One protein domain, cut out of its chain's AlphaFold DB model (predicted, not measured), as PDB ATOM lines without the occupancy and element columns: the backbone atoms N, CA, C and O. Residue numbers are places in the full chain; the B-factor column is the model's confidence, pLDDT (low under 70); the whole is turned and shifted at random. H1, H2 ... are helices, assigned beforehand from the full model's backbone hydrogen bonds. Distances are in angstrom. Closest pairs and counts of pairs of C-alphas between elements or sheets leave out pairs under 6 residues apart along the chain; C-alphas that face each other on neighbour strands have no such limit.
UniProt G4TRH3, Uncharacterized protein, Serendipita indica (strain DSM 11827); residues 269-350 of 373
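AT A GLANCE: This is residues 269 to 350 of the 373 residues of an uncharacterized protein of Serendipita indica (strain DSM 11827) (UniProt G4TRH3). H3, the longest helix, packs on both arms of an L made by H1 and H2, crossing H2 about perpendicularly. A long loop, residues 305 to 329, runs from the end of H2 back to the start of H3, and its residues 305 to 311 stick out. The printed part has 82 residues with three named helices, in the order H1, H2, H3, and no named strand: all helix. It is loose, with a radius of gyration of the C-alphas of 14.6 A, and only just elongated, spanning 50 by 29 by 16 A.

IN THESE COORDINATES: H3, residues 330 to 348, is 26.7 A long and ends at C-alpha 348 (-12.456, -16.140, 277.553). H2 is residues 288 to 304, 24.3 A. H1, residues 269 to 283, 20.8 A, begins at C-alpha 269 (-11.826, -44.015, 259.766).

HOW THE PARTS SIT: H3 touches H2, about perpendicular at 86 degrees; their closest C-alphas, of Tyr 291 and Gly 343, are 4.1 A apart. With residues 333 to 341 alone H3 touches H1, the same way at a steep tilt of 46 degrees; the closest C-alphas, of Thr 282 and Ala 337, are 5.6 A apart. H1 and H2 are close but not clearly touching, about perpendicular at 88 degrees. In H1, H2 and H3 every O i to N i+4 pair is within hydrogen-bond range.

THE WHOLE: The farthest C-alphas, of Thr 269 and Ser 310, are 50.4 A apart. The printed part has no cut. The link H1 to H2 is tight; H2 to H3 is long. The pLDDT is under 70 at residues 269 to 272, 274 and 316 to 332.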
ATOM      1  N   THR A 269     -10.433 -44.459 259.643       65.69
ATOM      2  CA  THR A 269     -11.826 -44.015 259.766       65.69
ATOM      3  C   THR A 269     -12.111 -43.355 261.113       65.69
ATOM      4  O   THR A 269     -12.650 -42.258 261.148       65.69
ATOM      5  N   THR A 270     -11.664 -43.960 262.214       65.00
ATOM      6  CA  THR A 270     -11.901 -43.432 263.566       65.00
ATOM      7  C   THR A 270     -11.195 -42.088 263.792       65.00
ATOM      8  O   THR A 270     -11.718 -41.206 264.460       65.00
ATOM      9  N   ILE A 271     -10.022 -41.889 263.179       63.00
ATOM     10  CA  ILE A 271      -9.312 -40.598 263.206       63.00
ATOM     11  C   ILE A 271     -10.102 -39.514 262.459       63.00
ATOM     12  O   ILE A 271     -10.101 -38.355 262.867       63.00
ATOM     13  N   LEU A 272     -10.720 -39.874 261.334       69.38
ATOM     14  CA  LEU A 272     -11.483 -38.937 260.514       69.38
ATOM     15  C   LEU A 272     -12.782 -38.504 261.210       69.38
ATOM     16  O   LEU A 272     -13.138 -37.334 261.108       69.38
ATOM     17  N   GLU A 273     -13.428 -39.407 261.948       73.38
ATOM     18  CA  GLU A 273     -14.637 -39.117 262.733       73.38
ATOM     19  C   GLU A 273     -14.385 -38.055 263.819       73.38
ATOM     20  O   GLU A 273     -15.159 -37.111 263.934       73.38
ATOM     21  N   GLU A 274     -13.267 -38.126 264.551       67.25
ATOM     22  CA  GLU A 274     -12.928 -37.109 265.564       67.25
ATOM     23  C   GLU A 274     -12.668 -35.725 264.959       67.25
ATOM     24  O   GLU A 274     -13.041 -34.704 265.538       67.25
ATOM     25  N   TYR A 275     -12.010 -35.666 263.796       73.69
ATOM     26  CA  TYR A 275     -11.833 -34.392 263.100       73.69
ATOM     27  C   TYR A 275     -13.177 -33.807 262.689       73.69
ATOM     28  O   TYR A 275     -13.392 -32.612 262.871       73.69
ATOM     29  N   ASP A 276     -14.091 -34.651 262.216       79.56
ATOM     30  CA  ASP A 276     -15.432 -34.220 261.841       79.56
ATOM     31  C   ASP A 276     -16.213 -33.717 263.068       79.56
ATOM     32  O   ASP A 276     -16.915 -32.716 262.963       79.56
ATOM     33  N   GLU A 277     -16.035 -34.317 264.252       79.31
ATOM     34  CA  GLU A 277     -16.619 -33.816 265.505       79.31
ATOM     35  C   GLU A 277     -16.066 -32.447 265.914       79.31
ATOM     36  O   GLU A 277     -16.839 -31.558 266.271       79.31
ATOM     37  N   VAL A 278     -14.745 -32.246 265.841       75.75
ATOM     38  CA  VAL A 278     -14.117 -30.951 266.158       75.75
ATOM     39  C   VAL A 278     -14.567 -29.873 265.174       75.75
ATOM     40  O   VAL A 278     -14.962 -28.786 265.599       75.75
ATOM     41  N   ILE A 279     -14.539 -30.175 263.873       81.19
ATOM     42  CA  ILE A 279     -14.985 -29.262 262.815       81.19
ATOM     43  C   ILE A 279     -16.450 -28.899 263.048       81.19
ATOM     44  O   ILE A 279     -16.768 -27.717 263.169       81.19
ATOM     45  N   LYS A 280     -17.314 -29.903 263.231       84.12
ATOM     46  CA  LYS A 280     -18.737 -29.713 263.512       84.12
ATOM     47  C   LYS A 280     -18.967 -28.856 264.755       84.12
ATOM     48  O   LYS A 280     -19.723 -27.896 264.680       84.12
ATOM     49  N   MET A 281     -18.282 -29.139 265.865       82.94
ATOM     50  CA  MET A 281     -18.382 -28.345 267.095       82.94
ATOM     51  C   MET A 281     -18.039 -26.872 266.843       82.94
ATOM     52  O   MET A 281     -18.701 -25.985 267.376       82.94
ATOM     53  N   THR A 282     -17.008 -26.599 266.038       84.44
ATOM     54  CA  THR A 282     -16.620 -25.222 265.711       84.44
ATOM     55  C   THR A 282     -17.523 -24.552 264.681       84.44
ATOM     56  O   THR A 282     -17.718 -23.346 264.770       84.44
ATOM     57  N   ASP A 283     -18.087 -25.296 263.731       86.81
ATOM     58  CA  ASP A 283     -19.008 -24.765 262.722       86.81
ATOM     59  C   ASP A 283     -20.411 -24.500 263.286       86.81
ATOM     60  O   ASP A 283     -21.098 -23.590 262.822       86.81
ATOM     61  N   GLU A 284     -20.829 -25.262 264.297       89.50
ATOM     62  CA  GLU A 284     -22.107 -25.084 264.992       89.50
ATOM     63  C   GLU A 284     -22.060 -23.972 266.061       89.50
ATOM     64  O   GLU A 284     -23.114 -23.556 266.550       89.50
ATOM     65  N   ASP A 285     -20.875 -23.454 266.418       88.12
ATOM     66  CA  ASP A 285     -20.746 -22.337 267.362       88.12
ATOM     67  C   ASP A 285     -21.208 -21.023 266.689       88.12
ATOM     68  O   ASP A 285     -20.593 -20.568 265.717       88.12
ATOM     69  N   PRO A 286     -22.268 -20.356 267.191       92.94
ATOM     70  CA  PRO A 286     -22.817 -19.155 266.558       92.94
ATOM     71  C   PRO A 286     -21.829 -17.980 266.527       92.94
ATOM     72  O   PRO A 286     -21.995 -17.065 265.721       92.94
ATOM     73  N   ASN A 287     -20.790 -18.008 267.369       92.88
ATOM     74  CA  ASN A 287     -19.766 -16.969 267.450       92.88
ATOM     75  C   ASN A 287     -18.482 -17.337 266.687       92.88
ATOM     76  O   ASN A 287     -17.504 -16.589 266.735       92.88
ATOM     77  N   ALA A 288     -18.454 -18.456 265.950       90.75
ATOM     78  CA  ALA A 288     -17.252 -18.949 265.277       90.75
ATOM     79  C   ALA A 288     -16.575 -17.898 264.382       90.75
ATOM     80  O   ALA A 288     -15.352 -17.765 264.391       90.75
ATOM     81  N   ALA A 289     -17.360 -17.111 263.637       91.38
ATOM     82  CA  ALA A 289     -16.830 -16.049 262.782       91.38
ATOM     83  C   ALA A 289     -16.126 -14.937 263.584       91.38
ATOM     84  O   ALA A 289     -15.080 -14.438 263.163       91.38
ATOM     85  N   GLU A 290     -16.667 -14.572 264.749       91.69
ATOM     86  CA  GLU A 290     -16.042 -13.608 265.658       91.69
ATOM     87  C   GLU A 290     -14.749 -14.180 266.248       91.69
ATOM     88  O   GLU A 290     -13.727 -13.497 266.280       91.69
ATOM     89  N   TYR A 291     -14.746 -15.458 266.632       91.94
ATOM     90  CA  TYR A 291     -13.550 -16.117 267.151       91.94
ATOM     91  C   TYR A 291     -12.426 -16.200 266.118       91.94
ATOM     92  O   TYR A 291     -11.290 -15.841 266.427       91.94
ATOM     93  N   VAL A 292     -12.732 -16.577 264.874       89.12
ATOM     94  CA  VAL A 292     -11.740 -16.548 263.786       89.12
ATOM     95  C   VAL A 292     -11.164 -15.144 263.627       89.12
ATOM     96  O   VAL A 292      -9.950 -14.994 263.499       89.12
ATOM     97  N   LYS A 293     -12.007 -14.106 263.684       89.81
ATOM     98  CA  LYS A 293     -11.547 -12.717 263.612       89.81
ATOM     99  C   LYS A 293     -10.573 -12.384 264.750       89.81
ATOM    100  O   LYS A 293      -9.478 -11.911 264.462       89.81
ATOM    101  N   ILE A 294     -10.917 -12.699 266.001       88.75
ATOM    102  CA  ILE A 294     -10.050 -12.473 267.175       88.75
ATOM    103  C   ILE A 294      -8.700 -13.184 267.006       88.75
ATOM    104  O   ILE A 294      -7.645 -12.587 267.223       88.75
ATOM    105  N   ALA A 295      -8.712 -14.450 266.587       87.62
ATOM    106  CA  ALA A 295      -7.495 -15.230 266.378       87.62
ATOM    107  C   ALA A 295      -6.592 -14.640 265.281       87.62
ATOM    108  O   ALA A 295      -5.369 -14.613 265.430       87.62
ATOM    109  N   ARG A 296      -7.186 -14.141 264.191       88.38
ATOM    110  CA  ARG A 296      -6.451 -13.529 263.075       88.38
ATOM    111  C   ARG A 296      -5.904 -12.150 263.420       88.38
ATOM    112  O   ARG A 296      -4.771 -11.854 263.053       88.38
ATOM    113  N   GLU A 297      -6.654 -11.339 264.162       88.81
ATOM    114  CA  GLU A 297      -6.161 -10.063 264.700       88.81
ATOM    115  C   GLU A 297      -4.968 -10.288 265.641       88.81
ATOM    116  O   GLU A 297      -3.966  -9.581 265.540       88.81
ATOM    117  N   ALA A 298      -5.013 -11.342 266.462       86.50
ATOM    118  CA  ALA A 298      -3.897 -11.749 267.308       86.50
ATOM    119  C   ALA A 298      -2.643 -12.144 266.533       86.50
ATOM    120  O   ALA A 298      -1.529 -11.738 266.868       86.50
ATOM    121  N   GLU A 299      -2.819 -12.944 265.486       86.19
ATOM    122  CA  GLU A 299      -1.716 -13.366 264.633       86.19
ATOM    123  C   GLU A 299      -1.099 -12.178 263.884       86.19
ATOM    124  O   GLU A 299       0.124 -12.048 263.832       86.19
ATOM    125  N   LEU A 300      -1.933 -11.270 263.369       85.44
ATOM    126  CA  LEU A 300      -1.472 -10.038 262.735       85.44
ATOM    127  C   LEU A 300      -0.701  -9.154 263.717       85.44
ATOM    128  O   LEU A 300       0.374  -8.668 263.363       85.44
ATOM    129  N   ALA A 301      -1.191  -8.988 264.949       85.38
ATOM    130  CA  ALA A 301      -0.486  -8.235 265.985       85.38
ATOM    131  C   ALA A 301       0.884  -8.854 266.279       85.38
ATOM    132  O   ALA A 301       1.883  -8.143 266.346       85.38
ATOM    133  N   TYR A 302       0.959 -10.183 266.370       82.25
ATOM    134  CA  TYR A 302       2.213 -10.898 266.593       82.25
ATOM    135  C   TYR A 302       3.230 -10.680 265.471       82.25
ATOM    136  O   TYR A 302       4.368 -10.295 265.742       82.25
ATOM    137  N   VAL A 303       2.826 -10.902 264.218       82.69
ATOM    138  CA  VAL A 303       3.718 -10.801 263.050       82.69
ATOM    139  C   VAL A 303       4.233  -9.370 262.849       82.69
ATOM    140  O   VAL A 303       5.316  -9.174 262.296       82.69
ATOM    141  N   ASN A 304       3.492  -8.369 263.328       81.81
ATOM    142  CA  ASN A 304       3.812  -6.958 263.137       81.81
ATOM    143  C   ASN A 304       4.314  -6.246 264.413       81.81
ATOM    144  O   ASN A 304       4.561  -5.046 264.355       81.81
ATOM    145  N   LYS A 305       4.523  -6.956 265.534       80.25
ATOM    146  CA  LYS A 305       4.785  -6.364 266.867       80.25
ATOM    147  C   LYS A 305       5.986  -5.407 266.954       80.25
ATOM    148  O   LYS A 305       5.961  -4.482 267.755       80.25
ATOM    149  N   ASP A 306       7.020  -5.629 266.142       81.38
ATOM    150  CA  ASP A 306       8.272  -4.852 266.153       81.38
ATOM    151  C   ASP A 306       8.429  -3.968 264.899       81.38
ATOM    152  O   ASP A 306       9.512  -3.446 264.631       81.38
ATOM    153  N   ARG A 307       7.375  -3.834 264.082       80.81
ATOM    154  CA  ARG A 307       7.423  -3.049 262.841       80.81
ATOM    155  C   ARG A 307       7.159  -1.576 263.121       80.81
ATOM    156  O   ARG A 307       6.352  -1.231 263.984       80.81
ATOM    157  N   ALA A 308       7.809  -0.699 262.362       80.50
ATOM    158  CA  ALA A 308       7.477   0.714 262.414       80.50
ATOM    159  C   ALA A 308       6.081   0.941 261.797       80.50
ATOM    160  O   ALA A 308       5.727   0.247 260.844       80.50
ATOM    161  N   PRO A 309       5.304   1.946 262.249       76.69
ATOM    162  CA  PRO A 309       4.008   2.271 261.643       76.69
ATOM    163  C   PRO A 309       4.076   2.579 260.138       76.69
ATOM    164  O   PRO A 309       3.088   2.441 259.428       76.69
ATOM    165  N   SER A 310       5.244   3.002 259.646       76.69
ATOM    166  CA  SER A 310       5.508   3.258 258.228       76.69
ATOM    167  C   SER A 310       5.773   1.998 257.402       76.69
ATOM    168  O   SER A 310       5.775   2.066 256.173       76.69
ATOM    169  N   ASP A 311       6.063   0.868 258.047       77.25
ATOM    170  CA  ASP A 311       6.392  -0.364 257.347       77.25
ATOM    171  C   ASP A 311       5.112  -1.017 256.805       77.25
ATOM    172  O   ASP A 311       4.102  -1.074 257.507       77.25
ATOM    173  N   PRO A 312       5.132  -1.588 255.586       79.50
ATOM    174  CA  PRO A 312       3.992  -2.342 255.071       79.50
ATOM    175  C   PRO A 312       3.585  -3.456 256.039       79.50
ATOM    176  O   PRO A 312       4.458  -4.126 256.594       79.50
ATOM    177  N   LEU A 313       2.286  -3.694 256.226       77.94
ATOM    178  CA  LEU A 313       1.818  -4.806 257.055       77.94
ATOM    179  C   LEU A 313       2.282  -6.140 256.460       77.94
ATOM    180  O   LEU A 313       2.066  -6.426 255.281       77.94
ATOM    181  N   MET A 314       2.912  -6.964 257.291       75.94
ATOM    182  CA  MET A 314       3.238  -8.339 256.941       75.94
ATOM    183  C   MET A 314       2.017  -9.213 257.182       75.94
ATOM    184  O   MET A 314       1.465  -9.254 258.285       75.94
ATOM    185  N   MET A 315       1.624  -9.934 256.138       73.50
ATOM    186  CA  MET A 315       0.620 -10.982 256.232       73.50
ATOM    187  C   MET A 315       1.307 -12.298 256.630       73.50
ATOM    188  O   MET A 315       2.387 -12.587 256.107       73.50
ATOM    189  N   PRO A 316       0.713 -13.115 257.516       66.88
ATOM    190  CA  PRO A 316       1.251 -14.432 257.848       66.88
ATOM    191  C   PRO A 316       1.375 -15.295 256.582       66.88
ATOM    192  O   PRO A 316       0.426 -15.404 255.804       66.88
ATOM    193  N   THR A 317       2.546 -15.889 256.337       51.00
ATOM    194  CA  THR A 317       2.891 -16.476 255.027       51.00
ATOM    195  C   THR A 317       2.510 -17.943 254.827       51.00
ATOM    196  O   THR A 317       2.816 -18.499 253.775       51.00
ATOM    197  N   SER A 318       1.794 -18.602 255.739       52.12
ATOM    198  CA  SER A 318       1.254 -19.934 255.435       52.12
ATOM    199  C   SER A 318       0.042 -20.298 256.282       52.12
ATOM    200  O   SER A 318       0.001 -20.057 257.486       52.12
ATOM    201  N   TRP A 319      -0.953 -20.892 255.621       48.88
ATOM    202  CA  TRP A 319      -2.141 -21.464 256.254       48.88
ATOM    203  C   TRP A 319      -1.829 -22.846 256.859       48.88
ATOM    204  O   TRP A 319      -2.373 -23.178 257.896       48.88
ATOM    205  N   ASN A 320      -0.806 -23.554 256.358       51.03
ATOM    206  CA  ASN A 320      -0.348 -24.855 256.878       51.03
ATOM    207  C   ASN A 320       0.499 -24.777 258.174       51.03
ATOM    208  O   ASN A 320       1.287 -25.683 258.467       51.03
ATOM    209  N   GLN A 321       0.367 -23.709 258.969       54.31
ATOM    210  CA  GLN A 321       1.197 -23.460 260.157       54.31
ATOM    211  C   GLN A 321       1.063 -24.515 261.259       54.31
ATOM    212  O   GLN A 321       1.918 -24.556 262.145       54.31
ATOM    213  N   TYR A 322       0.040 -25.373 261.222       55.16
ATOM    214  CA  TYR A 322      -0.270 -26.318 262.298       55.16
ATOM    215  C   TYR A 322       0.222 -27.753 262.040       55.16
ATOM    216  O   TYR A 322       0.312 -28.551 262.977       55.16
ATOM    217  N   GLY A 323       0.709 -28.044 260.824       51.22
ATOM    218  CA  GLY A 323       1.363 -29.314 260.485       51.22
ATOM    219  C   GLY A 323       0.422 -30.518 260.398       51.22
ATOM    220  O   GLY A 323       0.881 -31.650 260.559       51.22
ATOM    221  N   TYR A 324      -0.875 -30.297 260.159       55.06
ATOM    222  CA  TYR A 324      -1.798 -31.390 259.865       55.06
ATOM    223  C   TYR A 324      -1.387 -32.107 258.578       55.06
ATOM    224  O   TYR A 324      -0.816 -31.507 257.668       55.06
ATOM    225  N   TRP A 325      -1.650 -33.415 258.529       51.84
ATOM    226  CA  TRP A 325      -1.419 -34.237 257.348       51.84
ATOM    227  C   TRP A 325      -2.046 -33.558 256.131       51.84
ATOM    228  O   TRP A 325      -3.246 -33.290 256.126       51.84
ATOM    229  N   ASP A 326      -1.216 -33.268 255.129       48.62
ATOM    230  CA  ASP A 326      -1.612 -32.642 253.870       48.62
ATOM    231  C   ASP A 326      -2.453 -33.624 253.039       48.62
ATOM    232  O   ASP A 326      -2.002 -34.251 252.084       48.62
ATOM    233  N   LEU A 327      -3.691 -33.826 253.483       48.34
ATOM    234  CA  LEU A 327      -4.761 -34.492 252.755       48.34
ATOM    235  C   LEU A 327      -5.774 -33.415 252.325       48.34
ATOM    236  O   LEU A 327      -6.964 -33.508 252.598       48.34
ATOM    237  N   THR A 328      -5.228 -32.352 251.722       53.50
ATOM    238  CA  THR A 328      -5.746 -31.385 250.727       53.50
ATOM    239  C   THR A 328      -7.147 -30.745 250.837       53.50
ATOM    240  O   THR A 328      -7.417 -29.819 250.079       53.50
ATOM    241  N   THR A 329      -8.001 -31.084 251.807       56.41
ATOM    242  CA  THR A 329      -9.209 -30.294 252.159       56.41
ATOM    243  C   THR A 329      -9.451 -30.210 253.663       56.41
ATOM    244  O   THR A 329      -9.701 -29.125 254.183       56.41
ATOM    245  N   ARG A 330      -9.280 -31.322 254.387       64.62
ATOM    246  CA  ARG A 330      -9.483 -31.372 255.846       64.62
ATOM    247  C   ARG A 330      -8.460 -30.559 256.639       64.62
ATOM    248  O   ARG A 330      -8.730 -30.176 257.771       64.62
ATOM    249  N   SER A 331      -7.290 -30.275 256.061       64.25
ATOM    250  CA  SER A 331      -6.294 -29.402 256.692       64.25
ATOM    251  C   SER A 331      -6.837 -27.986 256.885       64.25
ATOM    252  O   SER A 331      -6.754 -27.457 257.986       64.25
ATOM    253  N   LEU A 332      -7.488 -27.420 255.864       66.88
ATOM    254  CA  LEU A 332      -8.063 -26.072 255.926       66.88
ATOM    255  C   LEU A 332      -9.202 -25.975 256.947       66.88
ATOM    256  O   LEU A 332      -9.315 -24.978 257.661       66.88
ATOM    257  N   GLU A 333     -10.038 -27.010 257.032       77.81
ATOM    258  CA  GLU A 333     -11.121 -27.087 258.018       77.81
ATOM    259  C   GLU A 333     -10.562 -27.166 259.445       77.81
ATOM    260  O   GLU A 333     -11.031 -26.452 260.330       77.81
ATOM    261  N   MET A 334      -9.496 -27.943 259.659       75.25
ATOM    262  CA  MET A 334      -8.807 -28.027 260.951       75.25
ATOM    263  C   MET A 334      -8.059 -26.747 261.327       75.25
ATOM    264  O   MET A 334      -8.021 -26.396 262.509       75.25
ATOM    265  N   ASP A 335      -7.491 -26.025 260.359       80.62
ATOM    266  CA  ASP A 335      -6.860 -24.725 260.598       80.62
ATOM    267  C   ASP A 335      -7.914 -23.700 261.036       80.62
ATOM    268  O   ASP A 335      -7.723 -22.977 262.019       80.62
ATOM    269  N   ARG A 336      -9.074 -23.689 260.365       84.38
ATOM    270  CA  ARG A 336     -10.218 -22.858 260.755       84.38
ATOM    271  C   ARG A 336     -10.747 -23.240 262.135       84.38
ATOM    272  O   ARG A 336     -10.954 -22.350 262.954       84.38
ATOM    273  N   ALA A 337     -10.929 -24.528 262.417       84.81
ATOM    274  CA  ALA A 337     -11.380 -25.003 263.723       84.81
ATOM    275  C   ALA A 337     -10.389 -24.595 264.829       84.81
ATOM    276  O   ALA A 337     -10.778 -24.081 265.878       84.81
ATOM    277  N   THR A 338      -9.087 -24.741 264.566       86.12
ATOM    278  CA  THR A 338      -8.009 -24.266 265.443       86.12
ATOM    279  C   THR A 338      -8.118 -22.765 265.712       86.12
ATOM    280  O   THR A 338      -8.051 -22.353 266.868       86.12
ATOM    281  N   ASP A 339      -8.344 -21.944 264.685       89.31
ATOM    282  CA  ASP A 339      -8.532 -20.500 264.861       89.31
ATOM    283  C   ASP A 339      -9.788 -20.157 265.665       89.31
ATOM    284  O   ASP A 339      -9.713 -19.305 266.548       89.31
ATOM    285  N   VAL A 340     -10.919 -20.833 265.420       89.25
ATOM    286  CA  VAL A 340     -12.139 -20.677 266.234       89.25
ATOM    287  C   VAL A 340     -11.816 -20.934 267.706       89.25
ATOM    288  O   VAL A 340     -12.172 -20.146 268.579       89.25
ATOM    289  N   MET A 341     -11.094 -22.010 268.000       90.25
ATOM    290  CA  MET A 341     -10.808 -22.392 269.380       90.25
ATOM    291  C   MET A 341      -9.787 -21.462 270.038       90.25
ATOM    292  O   MET A 341      -9.976 -21.081 271.190       90.25
ATOM    293  N   ILE A 342      -8.769 -20.999 269.307       91.62
ATOM    294  CA  ILE A 342      -7.838 -19.982 269.815       91.62
ATOM    295  C   ILE A 342      -8.570 -18.663 270.082       91.62
ATOM    296  O   ILE A 342      -8.388 -18.075 271.144       91.62
ATOM    297  N   GLY A 343      -9.422 -18.208 269.162       91.06
ATOM    298  CA  GLY A 343     -10.196 -16.979 269.330       91.06
ATOM    299  C   GLY A 343     -11.140 -17.032 270.526       91.06
ATOM    300  O   GLY A 343     -11.193 -16.089 271.314       91.06
ATOM    301  N   LYS A 344     -11.820 -18.169 270.711       93.25
ATOM    302  CA  LYS A 344     -12.670 -18.439 271.874       93.25
ATOM    303  C   LYS A 344     -11.876 -18.380 273.176       93.25
ATOM    304  O   LYS A 344     -12.298 -17.708 274.113       93.25
ATOM    305  N   VAL A 345     -10.711 -19.027 273.223       93.44
ATOM    306  CA  VAL A 345      -9.832 -19.007 274.400       93.44
ATOM    307  C   VAL A 345      -9.341 -17.590 274.692       93.44
ATOM    308  O   VAL A 345      -9.451 -17.146 275.831       93.44
ATOM    309  N   LEU A 346      -8.853 -16.861 273.683       93.62
ATOM    310  CA  LEU A 346      -8.408 -15.469 273.815       93.62
ATOM    311  C   LEU A 346      -9.520 -14.564 274.363       93.62
ATOM    312  O   LEU A 346      -9.278 -13.786 275.288       93.62
ATOM    313  N   GLN A 347     -10.747 -14.717 273.856       93.50
ATOM    314  CA  GLN A 347     -11.913 -14.000 274.372       93.50
ATOM    315  C   GLN A 347     -12.194 -14.363 275.839       93.50
ATOM    316  O   GLN A 347     -12.369 -13.462 276.659       93.50
ATOM    317  N   GLN A 348     -12.199 -15.657 276.188       93.75
ATOM    318  CA  GLN A 348     -12.456 -16.140 277.553       93.75
ATOM    319  C   GLN A 348     -11.461 -15.585 278.577       93.75
ATOM    320  O   GLN A 348     -11.866 -15.212 279.677       93.75
ATOM    321  N   ILE A 349     -10.174 -15.503 278.222       93.19
ATOM    322  CA  ILE A 349      -9.139 -14.958 279.115       93.19
ATOM    323  C   ILE A 349      -9.037 -13.424 279.058       93.19
ATOM    324  O   ILE A 349      -8.164 -12.842 279.698       93.19
ATOM    325  N   GLY A 350      -9.897 -12.756 278.281       91.50
ATOM    326  CA  GLY A 350      -9.904 -11.299 278.150       91.50
ATOM    327  C   GLY A 350      -8.678 -10.726 277.433       91.50
ATOM    328  O   GLY A 350      -8.388  -9.538 277.576       91.50
TER     329      GLY A 350